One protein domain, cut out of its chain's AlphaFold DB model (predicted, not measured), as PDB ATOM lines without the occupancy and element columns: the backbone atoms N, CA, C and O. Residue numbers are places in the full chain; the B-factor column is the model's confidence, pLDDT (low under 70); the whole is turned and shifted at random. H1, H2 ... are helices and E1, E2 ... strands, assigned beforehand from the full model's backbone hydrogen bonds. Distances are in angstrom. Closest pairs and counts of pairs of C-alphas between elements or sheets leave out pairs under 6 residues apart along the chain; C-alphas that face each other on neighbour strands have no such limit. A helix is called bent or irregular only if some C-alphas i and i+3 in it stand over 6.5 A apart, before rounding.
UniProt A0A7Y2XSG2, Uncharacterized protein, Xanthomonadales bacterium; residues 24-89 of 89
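Overview. This is residues 24 to 89 of the 89 residues of an uncharacterized protein of Xanthomonadales bacterium (UniProt A0A7Y2XSG2). A four-stranded antiparallel sheet, strongly twisted, curls round one helix, H1, which lies in the hollow of the sheet and has closest neighbours in E1, E2, E3 and E4. The strands follow each other as three successive hairpins, in the sheet order E1, E2, E3, E4. The printed part has 66 residues with one named helix and then four named strands, H1 E1 E2 E3 E4, of mixed class, helices and strands. It is compact, with a radius of gyration of the C-alphas of 11.1 A, and spans 33 by 23 by 16 A.

Arrangement. Start at H1, residues 30 to 43, which is on the sheet made by E1, residues 49 to 57, E2, residues 60 to 66, E3, residues 71 to 78, and E4, residues 84 to 88. This gives two layers, a helix on one face of a sheet, and the sheet curls round H1. The closest C-alphas of H1 and E1 are those of Gly 33 and Ile 53, 5.8 A apart; those of H1 and E4 are Ser 39 and Ala 87, 6.1 A apart. In H1, 8 of 10 O i to N i+4 pairs are within hydrogen-bond range. The strands form a meander, each the antiparallel neighbour of the one before. In the hairpin E1 and E2, at 156 degrees, look for N 51 and O 64, 2.9 A apart. In the hairpin E2 and E3, at 152 degrees, N 63 and O 74 are 2.9 A apart. In the hairpin E3 and E4, at 136 degrees, N 77 and O 86 are 2.9 A apart. The edge strands E1 and E4 are apart.

Along the chain. Find C-alpha 30 at (-56.339, 42.822, 42.331); from there H1 runs 21.0 A to C-alpha 43. It is irregular, with C-alphas 39 and 42 7.5 A apart. E1 begins at C-alpha 49, (-49.935, 33.783, 51.872), and runs 22.4 A to residue 57, bending by 50 degrees at residue 52. E2 runs 19.6 A over residues 60 to 66, and E3 22.2 A over residues 71 to 78. E4, residues 84 to 88, is 10.3 A long and ends at C-alpha 88, (-38.068, 42.909, 41.551).

Size, cuts and confidence. The two C-alphas farthest apart are those of Val 69 and Asp 81, at 34.9 A. The printed part has no cut, its last residue is the chain's last, and the four links between named elements are tight. The mean pLDDT of the printed part is 87.2; look for values under 70 at residues 24 to 27 and 86 to 89.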
ATOM      1  N   LEU A  24     -58.415  49.269  50.495       52.12
ATOM      2  CA  LEU A  24     -58.124  48.979  49.110       52.12
ATOM      3  C   LEU A  24     -57.969  50.354  48.475       52.12
ATOM      4  O   LEU A  24     -58.940  51.109  48.387       52.12
ATOM      5  N   GLU A  25     -56.758  50.711  48.057       53.94
ATOM      6  CA  GLU A  25     -56.613  51.719  47.014       53.94
ATOM      7  C   GLU A  25     -57.439  51.219  45.821       53.94
ATOM      8  O   GLU A  25     -57.037  50.309  45.100       53.94
ATOM      9  N   ALA A  26     -58.659  51.745  45.684       54.84
ATOM     10  CA  ALA A  26     -59.751  51.181  44.890       54.84
ATOM     11  C   ALA A  26     -59.534  51.245  43.363       54.84
ATOM     12  O   ALA A  26     -60.491  51.170  42.599       54.84
ATOM     13  N   ASN A  27     -58.293  51.414  42.907       68.50
ATOM     14  CA  ASN A  27     -57.956  51.676  41.512       68.50
ATOM     15  C   ASN A  27     -56.836  50.779  40.956       68.50
ATOM     16  O   ASN A  27     -56.379  51.004  39.839       68.50
ATOM     17  N   VAL A  28     -56.372  49.782  41.716       77.75
ATOM     18  CA  VAL A  28     -55.375  48.814  41.238       77.75
ATOM     19  C   VAL A  28     -56.046  47.462  41.055       77.75
ATOM     20  O   VAL A  28     -56.696  46.971  41.976       77.75
ATOM     21  N   ASP A  29     -55.892  46.865  39.871       85.56
ATOM     22  CA  ASP A  29     -56.430  45.538  39.574       85.56
ATOM     23  C   ASP A  29     -55.888  44.504  40.586       85.56
ATOM     24  O   ASP A  29     -54.675  44.272  40.640       85.56
ATOM     25  N   PRO A  30     -56.755  43.853  41.387       86.50
ATOM     26  CA  PRO A  30     -56.339  42.822  42.331       86.50
ATOM     27  C   PRO A  30     -55.606  41.642  41.678       86.50
ATOM     28  O   PRO A  30     -54.839  40.962  42.367       86.50
ATOM     29  N   MET A  31     -55.818  41.386  40.378       91.25
ATOM     30  CA  MET A  31     -55.071  40.364  39.641       91.25
ATOM     31  C   MET A  31     -53.583  40.693  39.556       91.25
ATOM     32  O   MET A  31     -52.776  39.801  39.796       91.25
ATOM     33  N   LEU A  32     -53.199  41.962  39.370       91.38
ATOM     34  CA  LEU A  32     -51.786  42.361  39.358       91.38
ATOM     35  C   LEU A  32     -51.082  42.010  40.674       91.38
ATOM     36  O   LEU A  32     -49.926  41.586  40.675       91.38
ATOM     37  N   GLY A  33     -51.776  42.157  41.805       92.81
ATOM     38  CA  GLY A  33     -51.232  41.777  43.108       92.81
ATOM     39  C   GLY A  33     -51.014  40.267  43.238       92.81
ATOM     40  O   GLY A  33     -49.974  39.831  43.734       92.81
ATOM     41  N   ARG A  34     -51.955  39.463  42.729       93.56
ATOM     42  CA  ARG A  34     -51.836  37.997  42.702       93.56
ATOM     43  C   ARG A  34     -50.730  37.533  41.761       93.56
ATOM     44  O   ARG A  34     -49.931  36.687  42.145       93.56
ATOM     45  N   ASP A  35     -50.636  38.118  40.576       94.00
ATOM     46  CA  ASP A  35     -49.605  37.769  39.602       94.00
ATOM     47  C   ASP A  35     -48.211  38.161  40.123       94.00
ATOM     48  O   ASP A  35     -47.247  37.403  39.989       94.00
ATOM     49  N   CYS A  36     -48.107  39.298  40.822       94.00
ATOM     50  CA  CYS A  36     -46.886  39.706  41.510       94.00
ATOM     51  C   CYS A  36     -46.486  38.692  42.594       94.00
ATOM     52  O   CYS A  36     -45.314  38.320  42.694       94.00
ATOM     53  N   PHE A  37     -47.450  38.191  43.368       94.31
ATOM     54  CA  PHE A  37     -47.208  37.139  44.351       94.31
ATOM     55  C   PHE A  37     -46.725  35.837  43.697       94.31
ATOM     56  O   PHE A  37     -45.698  35.291  44.104       94.31
ATOM     57  N   GLU A  38     -47.405  35.368  42.648       93.38
ATOM     58  CA  GLU A  38     -47.042  34.133  41.943       93.38
ATOM     59  C   GLU A  38     -45.654  34.227  41.297       93.38
ATOM     60  O   GLU A  38     -44.872  33.278  41.371       93.38
ATOM     61  N   SER A  39     -45.286  35.398  40.768       93.12
ATOM     62  CA  SER A  39     -43.945  35.634  40.217       93.12
ATOM     63  C   SER A  39     -42.823  35.491  41.259       93.12
ATOM     64  O   SER A  39     -41.706  35.106  40.916       93.12
ATOM     65  N   HIS A  40     -43.123  35.729  42.540       92.06
ATOM     66  CA  HIS A  40     -42.185  35.562  43.651       92.06
ATOM     67  C   HIS A  40     -42.312  34.213  44.365       92.06
ATOM     68  O   HIS A  40     -41.450  33.882  45.182       92.06
ATOM     69  N   ARG A  41     -43.337  33.408  44.067       89.81
ATOM     70  CA  ARG A  41     -43.702  32.207  44.836       89.81
ATOM     71  C   ARG A  41     -42.566  31.209  45.009       89.81
ATOM     72  O   ARG A  41     -42.415  30.646  46.087       89.81
ATOM     73  N   ALA A  42     -41.732  31.030  43.985       90.19
ATOM     74  CA  ALA A  42     -40.575  30.134  44.041       90.19
ATOM     75  C   ALA A  42     -39.481  30.592  45.028       90.19
ATOM     76  O   ALA A  42     -38.659  29.784  45.452       90.19
ATOM     77  N   SER A  43     -39.454  31.881  45.378       89.88
ATOM     78  CA  SER A  43     -38.507  32.461  46.338       89.88
ATOM     79  C   SER A  43     -39.057  32.562  47.762       89.88
ATOM     80  O   SER A  43     -38.310  32.891  48.683       89.88
ATOM     81  N   LEU A  44     -40.350  32.282  47.947       90.06
ATOM     82  CA  LEU A  44     -41.023  32.353  49.236       90.06
ATOM     83  C   LEU A  44     -40.988  31.006  49.955       90.06
ATOM     84  O   LEU A  44     -40.916  29.940  49.341       90.06
ATOM     85  N   ALA A  45     -41.064  31.061  51.284       89.81
ATOM     86  CA  ALA A  45     -41.185  29.861  52.094       89.81
ATOM     87  C   ALA A  45     -42.506  29.123  51.785       89.81
ATOM     88  O   ALA A  45     -43.522  29.760  51.479       89.81
ATOM     89  N   PRO A  46     -42.530  27.782  51.899       89.81
ATOM     90  CA  PRO A  46     -43.773  27.027  51.832       89.81
ATOM     91  C   PRO A  46     -44.803  27.564  52.833       89.81
ATOM     92  O   PRO A  46     -44.478  27.810  53.992       89.81
ATOM     93  N   GLY A  47     -46.048  27.729  52.381       89.88
ATOM     94  CA  GLY A  47     -47.129  28.277  53.205       89.88
ATOM     95  C   GLY A  47     -47.208  29.805  53.227       89.88
ATOM     96  O   GLY A  47     -48.037  30.335  53.961       89.88
ATOM     97  N   ALA A  48     -46.402  30.512  52.426       94.19
ATOM     98  CA  ALA A  48     -46.574  31.949  52.253       94.19
ATOM     99  C   ALA A  48     -47.972  32.286  51.703       94.19
ATOM    100  O   ALA A  48     -48.482  31.592  50.817       94.19
ATOM    101  N   GLN A  49     -48.578  33.355  52.220       95.25
ATOM    102  CA  GLN A  49     -49.935  33.783  51.872       95.25
ATOM    103  C   GLN A  49     -49.940  35.219  51.362       95.25
ATOM    104  O   GLN A  49     -49.245  36.084  51.886       95.25
ATOM    105  N   TYR A  50     -50.725  35.461  50.318       94.25
ATOM    106  CA  TYR A  50     -50.957  36.795  49.784       94.25
ATOM    107  C   TYR A  50     -51.987  37.538  50.642       94.25
ATOM    108  O   TYR A  50     -53.118  37.079  50.778       94.25
ATOM    109  N   GLU A  51     -51.604  38.705  51.157       94.19
ATOM    110  CA  GLU A  51     -52.411  39.508  52.089       94.19
ATOM    111  C   GLU A  51     -53.062  40.730  51.418       94.19
ATOM    112  O   GLU A  51     -53.878  41.415  52.032       94.19
ATOM    113  N   GLY A  52     -52.705  41.031  50.165       91.94
ATOM    114  CA  GLY A  52     -53.280  42.140  49.403       91.94
ATOM    115  C   GLY A  52     -52.250  43.110  48.828       91.94
ATOM    116  O   GLY A  52     -51.039  42.930  48.955       91.94
ATOM    117  N   ILE A  53     -52.753  44.163  48.189       92.44
ATOM    118  CA  ILE A  53     -51.946  45.275  47.681       92.44
ATOM    119  C   ILE A  53     -51.755  46.275  48.823       92.44
ATOM    120  O   ILE A  53     -52.721  46.671  49.465       92.44
ATOM    121  N   ASP A  54     -50.508  46.668  49.088       92.88
ATOM    122  CA  ASP A  54     -50.206  47.743  50.039       92.88
ATOM    123  C   ASP A  54     -50.375  49.112  49.386       92.88
ATOM    124  O   ASP A  54     -51.037  49.986  49.936       92.88
ATOM    125  N   LYS A  55     -49.743  49.296  48.220       90.25
ATOM    126  CA  LYS A  55     -49.736  50.562  47.481       90.25
ATOM    127  C   LYS A  55     -49.250  50.392  46.048       90.25
ATOM    128  O   LYS A  55     -48.442  49.502  45.760       90.25
ATOM    129  N   LEU A  56     -49.635  51.333  45.193       89.50
ATOM    130  CA  LEU A  56     -49.015  51.558  43.887       89.50
ATOM    131  C   LEU A  56     -48.346  52.939  43.851       89.50
ATOM    132  O   LEU A  56     -48.992  53.963  44.040       89.50
ATOM    133  N   SER A  57     -47.035  52.980  43.601       90.56
ATOM    134  CA  SER A  57     -46.266  54.230  43.524       90.56
ATOM    135  C   SER A  57     -45.543  54.321  42.188       90.56
ATOM    136  O   SER A  57     -44.488  53.711  42.010       90.56
ATOM    137  N   GLY A  58     -46.093  55.103  41.257       90.44
ATOM    138  CA  GLY A  58     -45.573  55.185  39.893       90.44
ATOM    139  C   GLY A  58     -45.702  53.839  39.181       90.44
ATOM    140  O   GLY A  58     -46.803  53.314  39.056       90.44
ATOM    141  N   ASP A  59     -44.575  53.273  38.758       91.94
ATOM    142  CA  ASP A  59     -44.486  51.957  38.116       91.94
ATOM    143  C   ASP A  59     -44.284  50.806  39.115       91.94
ATOM    144  O   ASP A  59     -44.068  49.672  38.707       91.94
ATOM    145  N   THR A  60     -44.295  51.067  40.424       92.88
ATOM    146  CA  THR A  60     -43.947  50.061  41.433       92.88
ATOM    147  C   THR A  60     -45.165  49.652  42.253       92.88
ATOM    148  O   THR A  60     -45.655  50.415  43.091       92.88
ATOM    149  N   LEU A  61     -45.608  48.412  42.054       93.00
ATOM    150  CA  LEU A  61     -46.632  47.743  42.849       93.00
ATOM    151  C   LEU A  61     -45.992  47.124  44.094       93.00
ATOM    152  O   LEU A  61     -45.043  46.353  43.980       93.00
ATOM    153  N   THR A  62     -46.509  47.441  45.281       94.62
ATOM    154  CA  THR A  62     -46.109  46.785  46.534       94.62
ATOM    155  C   THR A  62     -47.257  45.927  47.050       94.62
ATOM    156  O   THR A  62     -48.357  46.436  47.261       94.62
ATOM    157  N   ILE A  63     -47.001  44.641  47.280       94.62
ATOM    158  CA  ILE A  63     -47.954  43.695  47.873       94.62
ATOM    159  C   ILE A  63     -47.528  43.293  49.280       94.62
ATOM    160  O   ILE A  63     -46.340  43.320  49.597       94.62
ATOM    161  N   LYS A  64     -48.488  42.876  50.104       95.50
ATOM    162  CA  LYS A  64     -48.254  42.267  51.415       95.50
ATOM    163  C   LYS A  64     -48.316  40.753  51.310       95.50
ATOM    164  O   LYS A  64     -49.206  40.201  50.663       95.50
ATOM    165  N   VAL A  65     -47.375  40.091  51.970       95.31
ATOM    166  CA  VAL A  65     -47.277  38.634  52.022       95.31
ATOM    167  C   VAL A  65     -46.967  38.195  53.442       95.31
ATOM    168  O   VAL A  65     -46.008  38.679  54.032       95.31
ATOM    169  N   MET A  66     -47.729  37.244  53.974       95.31
ATOM    170  CA  MET A  66     -47.374  36.538  55.198       95.31
ATOM    171  C   MET A  66     -46.374  35.432  54.860       95.31
ATOM    172  O   MET A  66     -46.721  34.487  54.157       95.31
ATOM    173  N   ASN A  67     -45.131  35.533  55.334       90.31
ATOM    174  CA  ASN A  67     -44.057  34.571  55.021       90.31
ATOM    175  C   ASN A  67     -43.977  33.378  56.003       90.31
ATOM    176  O   ASN A  67     -43.037  32.586  55.937       90.31
ATOM    177  N   GLY A  68     -44.942  33.274  56.923       85.38
ATOM    178  CA  GLY A  68     -44.985  32.288  58.008       85.38
ATOM    179  C   GLY A  68     -44.522  32.817  59.371       85.38
ATOM    180  O   GLY A  68     -44.809  32.183  60.384       85.38
ATOM    181  N   VAL A  69     -43.859  33.976  59.416       88.94
ATOM    182  CA  VAL A  69     -43.415  34.643  60.654       88.94
ATOM    183  C   VAL A  69     -44.039  36.031  60.776       88.94
ATOM    184  O   VAL A  69     -44.565  36.380  61.831       88.94
ATOM    185  N   ASP A  70     -44.009  36.809  59.699       93.00
ATOM    186  CA  ASP A  70     -44.492  38.184  59.654       93.00
ATOM    187  C   ASP A  70     -45.090  38.546  58.286       93.00
ATOM    188  O   ASP A  70     -45.034  37.776  57.320       93.00
ATOM    189  N   VAL A  71     -45.720  39.724  58.222       93.75
ATOM    190  CA  VAL A  71     -46.227  40.308  56.976       93.75
ATOM    191  C   VAL A  71     -45.150  41.213  56.390       93.75
ATOM    192  O   VAL A  71     -44.823  42.253  56.960       93.75
ATOM    193  N   VAL A  72     -44.626  40.830  55.228       93.75
ATOM    194  CA  VAL A  72     -43.572  41.544  54.502       93.75
ATOM    195  C   VAL A  72     -44.100  42.158  53.208       93.75
ATOM    196  O   VAL A  72     -45.112  41.724  52.660       93.75
ATOM    197  N   GLY A  73     -43.400  43.181  52.712       94.06
ATOM    198  CA  GLY A  73     -43.706  43.825  51.436       94.06
ATOM    199  C   GLY A  73     -42.884  43.243  50.286       94.06
ATOM    200  O   GLY A  73     -41.658  43.247  50.370       94.06
ATOM    201  N   LEU A  74     -43.529  42.813  49.199       93.69
ATOM    202  CA  LEU A  74     -42.858  42.457  47.940       93.69
ATOM    203  C   LEU A  74     -43.144  43.505  46.872       93.69
ATOM    204  O   LEU A  74     -44.227  44.090  46.853       93.69
ATOM    205  N   LYS A  75     -42.177  43.743  45.985       94.75
ATOM    206  CA  LYS A  75     -42.268  44.783  44.959       94.75
ATOM    207  C   LYS A  75     -42.247  44.178  43.563       94.75
ATOM    208  O   LYS A  75     -41.388  43.369  43.230       94.75
ATOM    209  N   CYS A  76     -43.147  44.644  42.713       93.69
ATOM    210  CA  CYS A  76     -43.130  44.354  41.290       93.69
ATOM    211  C   CYS A  76     -43.130  45.647  40.491       93.69
ATOM    212  O   CYS A  76     -43.743  46.634  40.897       93.69
ATOM    213  N   ARG A  77     -42.456  45.636  39.341       94.00
ATOM    214  CA  ARG A  77     -42.562  46.729  38.379       94.00
ATOM    215  C   ARG A  77     -43.663  46.458  37.375       94.00
ATOM    216  O   ARG A  77     -43.768  45.352  36.848       94.00
ATOM    217  N   LEU A  78     -44.430  47.496  37.092       90.62
ATOM    218  CA  LEU A  78     -45.390  47.560  36.014       90.62
ATOM    219  C   LEU A  78     -44.721  48.111  34.752       90.62
ATOM    220  O   LEU A  78     -43.832  48.962  34.811       90.62
ATOM    221  N   GLY A  79     -45.137  47.594  33.608       89.06
ATOM    222  CA  GLY A  79     -44.831  48.133  32.300       89.06
ATOM    223  C   GLY A  79     -45.649  49.394  32.012       89.06
ATOM    224  O   GLY A  79     -46.597  49.718  32.732       89.06
ATOM    225  N   PRO A  80     -45.306  50.121  30.937       86.19
ATOM    226  CA  PRO A  80     -46.043  51.314  30.512       86.19
ATOM    227  C   PRO A  80     -47.489  51.013  30.078       86.19
ATOM    228  O   PRO A  80     -48.315  51.918  30.020       86.19
ATOM    229  N   ASP A  81     -47.791  49.753  29.776       86.00
ATOM    230  CA  ASP A  81     -49.114  49.200  29.476       86.00
ATOM    231  C   ASP A  81     -49.902  48.789  30.737       86.00
ATOM    232  O   ASP A  81     -51.039  48.338  30.628       86.00
ATOM    233  N   GLY A  82     -49.316  48.945  31.929       81.56
ATOM    234  CA  GLY A  82     -49.930  48.589  33.209       81.56
ATOM    235  C   GLY A  82     -49.846  47.102  33.564       81.56
ATOM    236  O   GLY A  82     -50.379  46.705  34.599       81.56
ATOM    237  N   THR A  83     -49.173  46.281  32.752       87.19
ATOM    238  CA  THR A  83     -48.950  44.853  33.039       87.19
ATOM    239  C   THR A  83     -47.696  44.653  33.889       87.19
ATOM    240  O   THR A  83     -46.901  45.571  34.052       87.19
ATOM    241  N   LEU A  84     -47.484  43.472  34.476       88.50
ATOM    242  CA  LEU A  84     -46.248  43.203  35.219       88.50
ATOM    243  C   LEU A  84     -45.055  43.093  34.264       88.50
ATOM    244  O   LEU A  84     -44.965  42.159  33.473       88.50
ATOM    245  N   ALA A  85     -44.111  44.026  34.379       80.00
ATOM    246  CA  ALA A  85     -42.893  44.032  33.578       80.00
ATOM    247  C   ALA A  85     -41.832  43.083  34.138       80.00
ATOM    248  O   ALA A  85     -41.171  42.413  33.356       80.00
ATOM    249  N   ASN A  86     -41.644  43.054  35.467       66.69
ATOM    250  CA  ASN A  86     -40.730  42.143  36.170       66.69
ATOM    251  C   ASN A  86     -41.011  42.110  37.686       66.69
ATOM    252  O   ASN A  86     -41.265  43.145  38.310       66.69
ATOM    253  N   ALA A  87     -40.867  40.927  38.284       61.44
ATOM    254  CA  ALA A  87     -40.696  40.752  39.725       61.44
ATOM    255  C   ALA A  87     -39.347  41.356  40.144       61.44
ATOM    256  O   ALA A  87     -38.315  40.981  39.581       61.44
ATOM    257  N   VAL A  88     -39.325  42.311  41.079       61.69
ATOM    258  CA  VAL A  88     -38.068  42.909  41.551       61.69
ATOM    259  C   VAL A  88     -37.781  42.386  42.951       61.69
ATOM    260  O   VAL A  88     -38.538  42.649  43.881       61.69
ATOM    261  N   LYS A  89     -36.677  41.644  43.065       51.41
ATOM    262  CA  LYS A  89     -36.199  41.043  44.312       51.41
ATOM    263  C   LYS A  89     -35.794  42.087  45.353       51.41
ATOM    264  O   LYS A  89     -35.149  43.087  44.963       51.41
TER     265      LYS A  89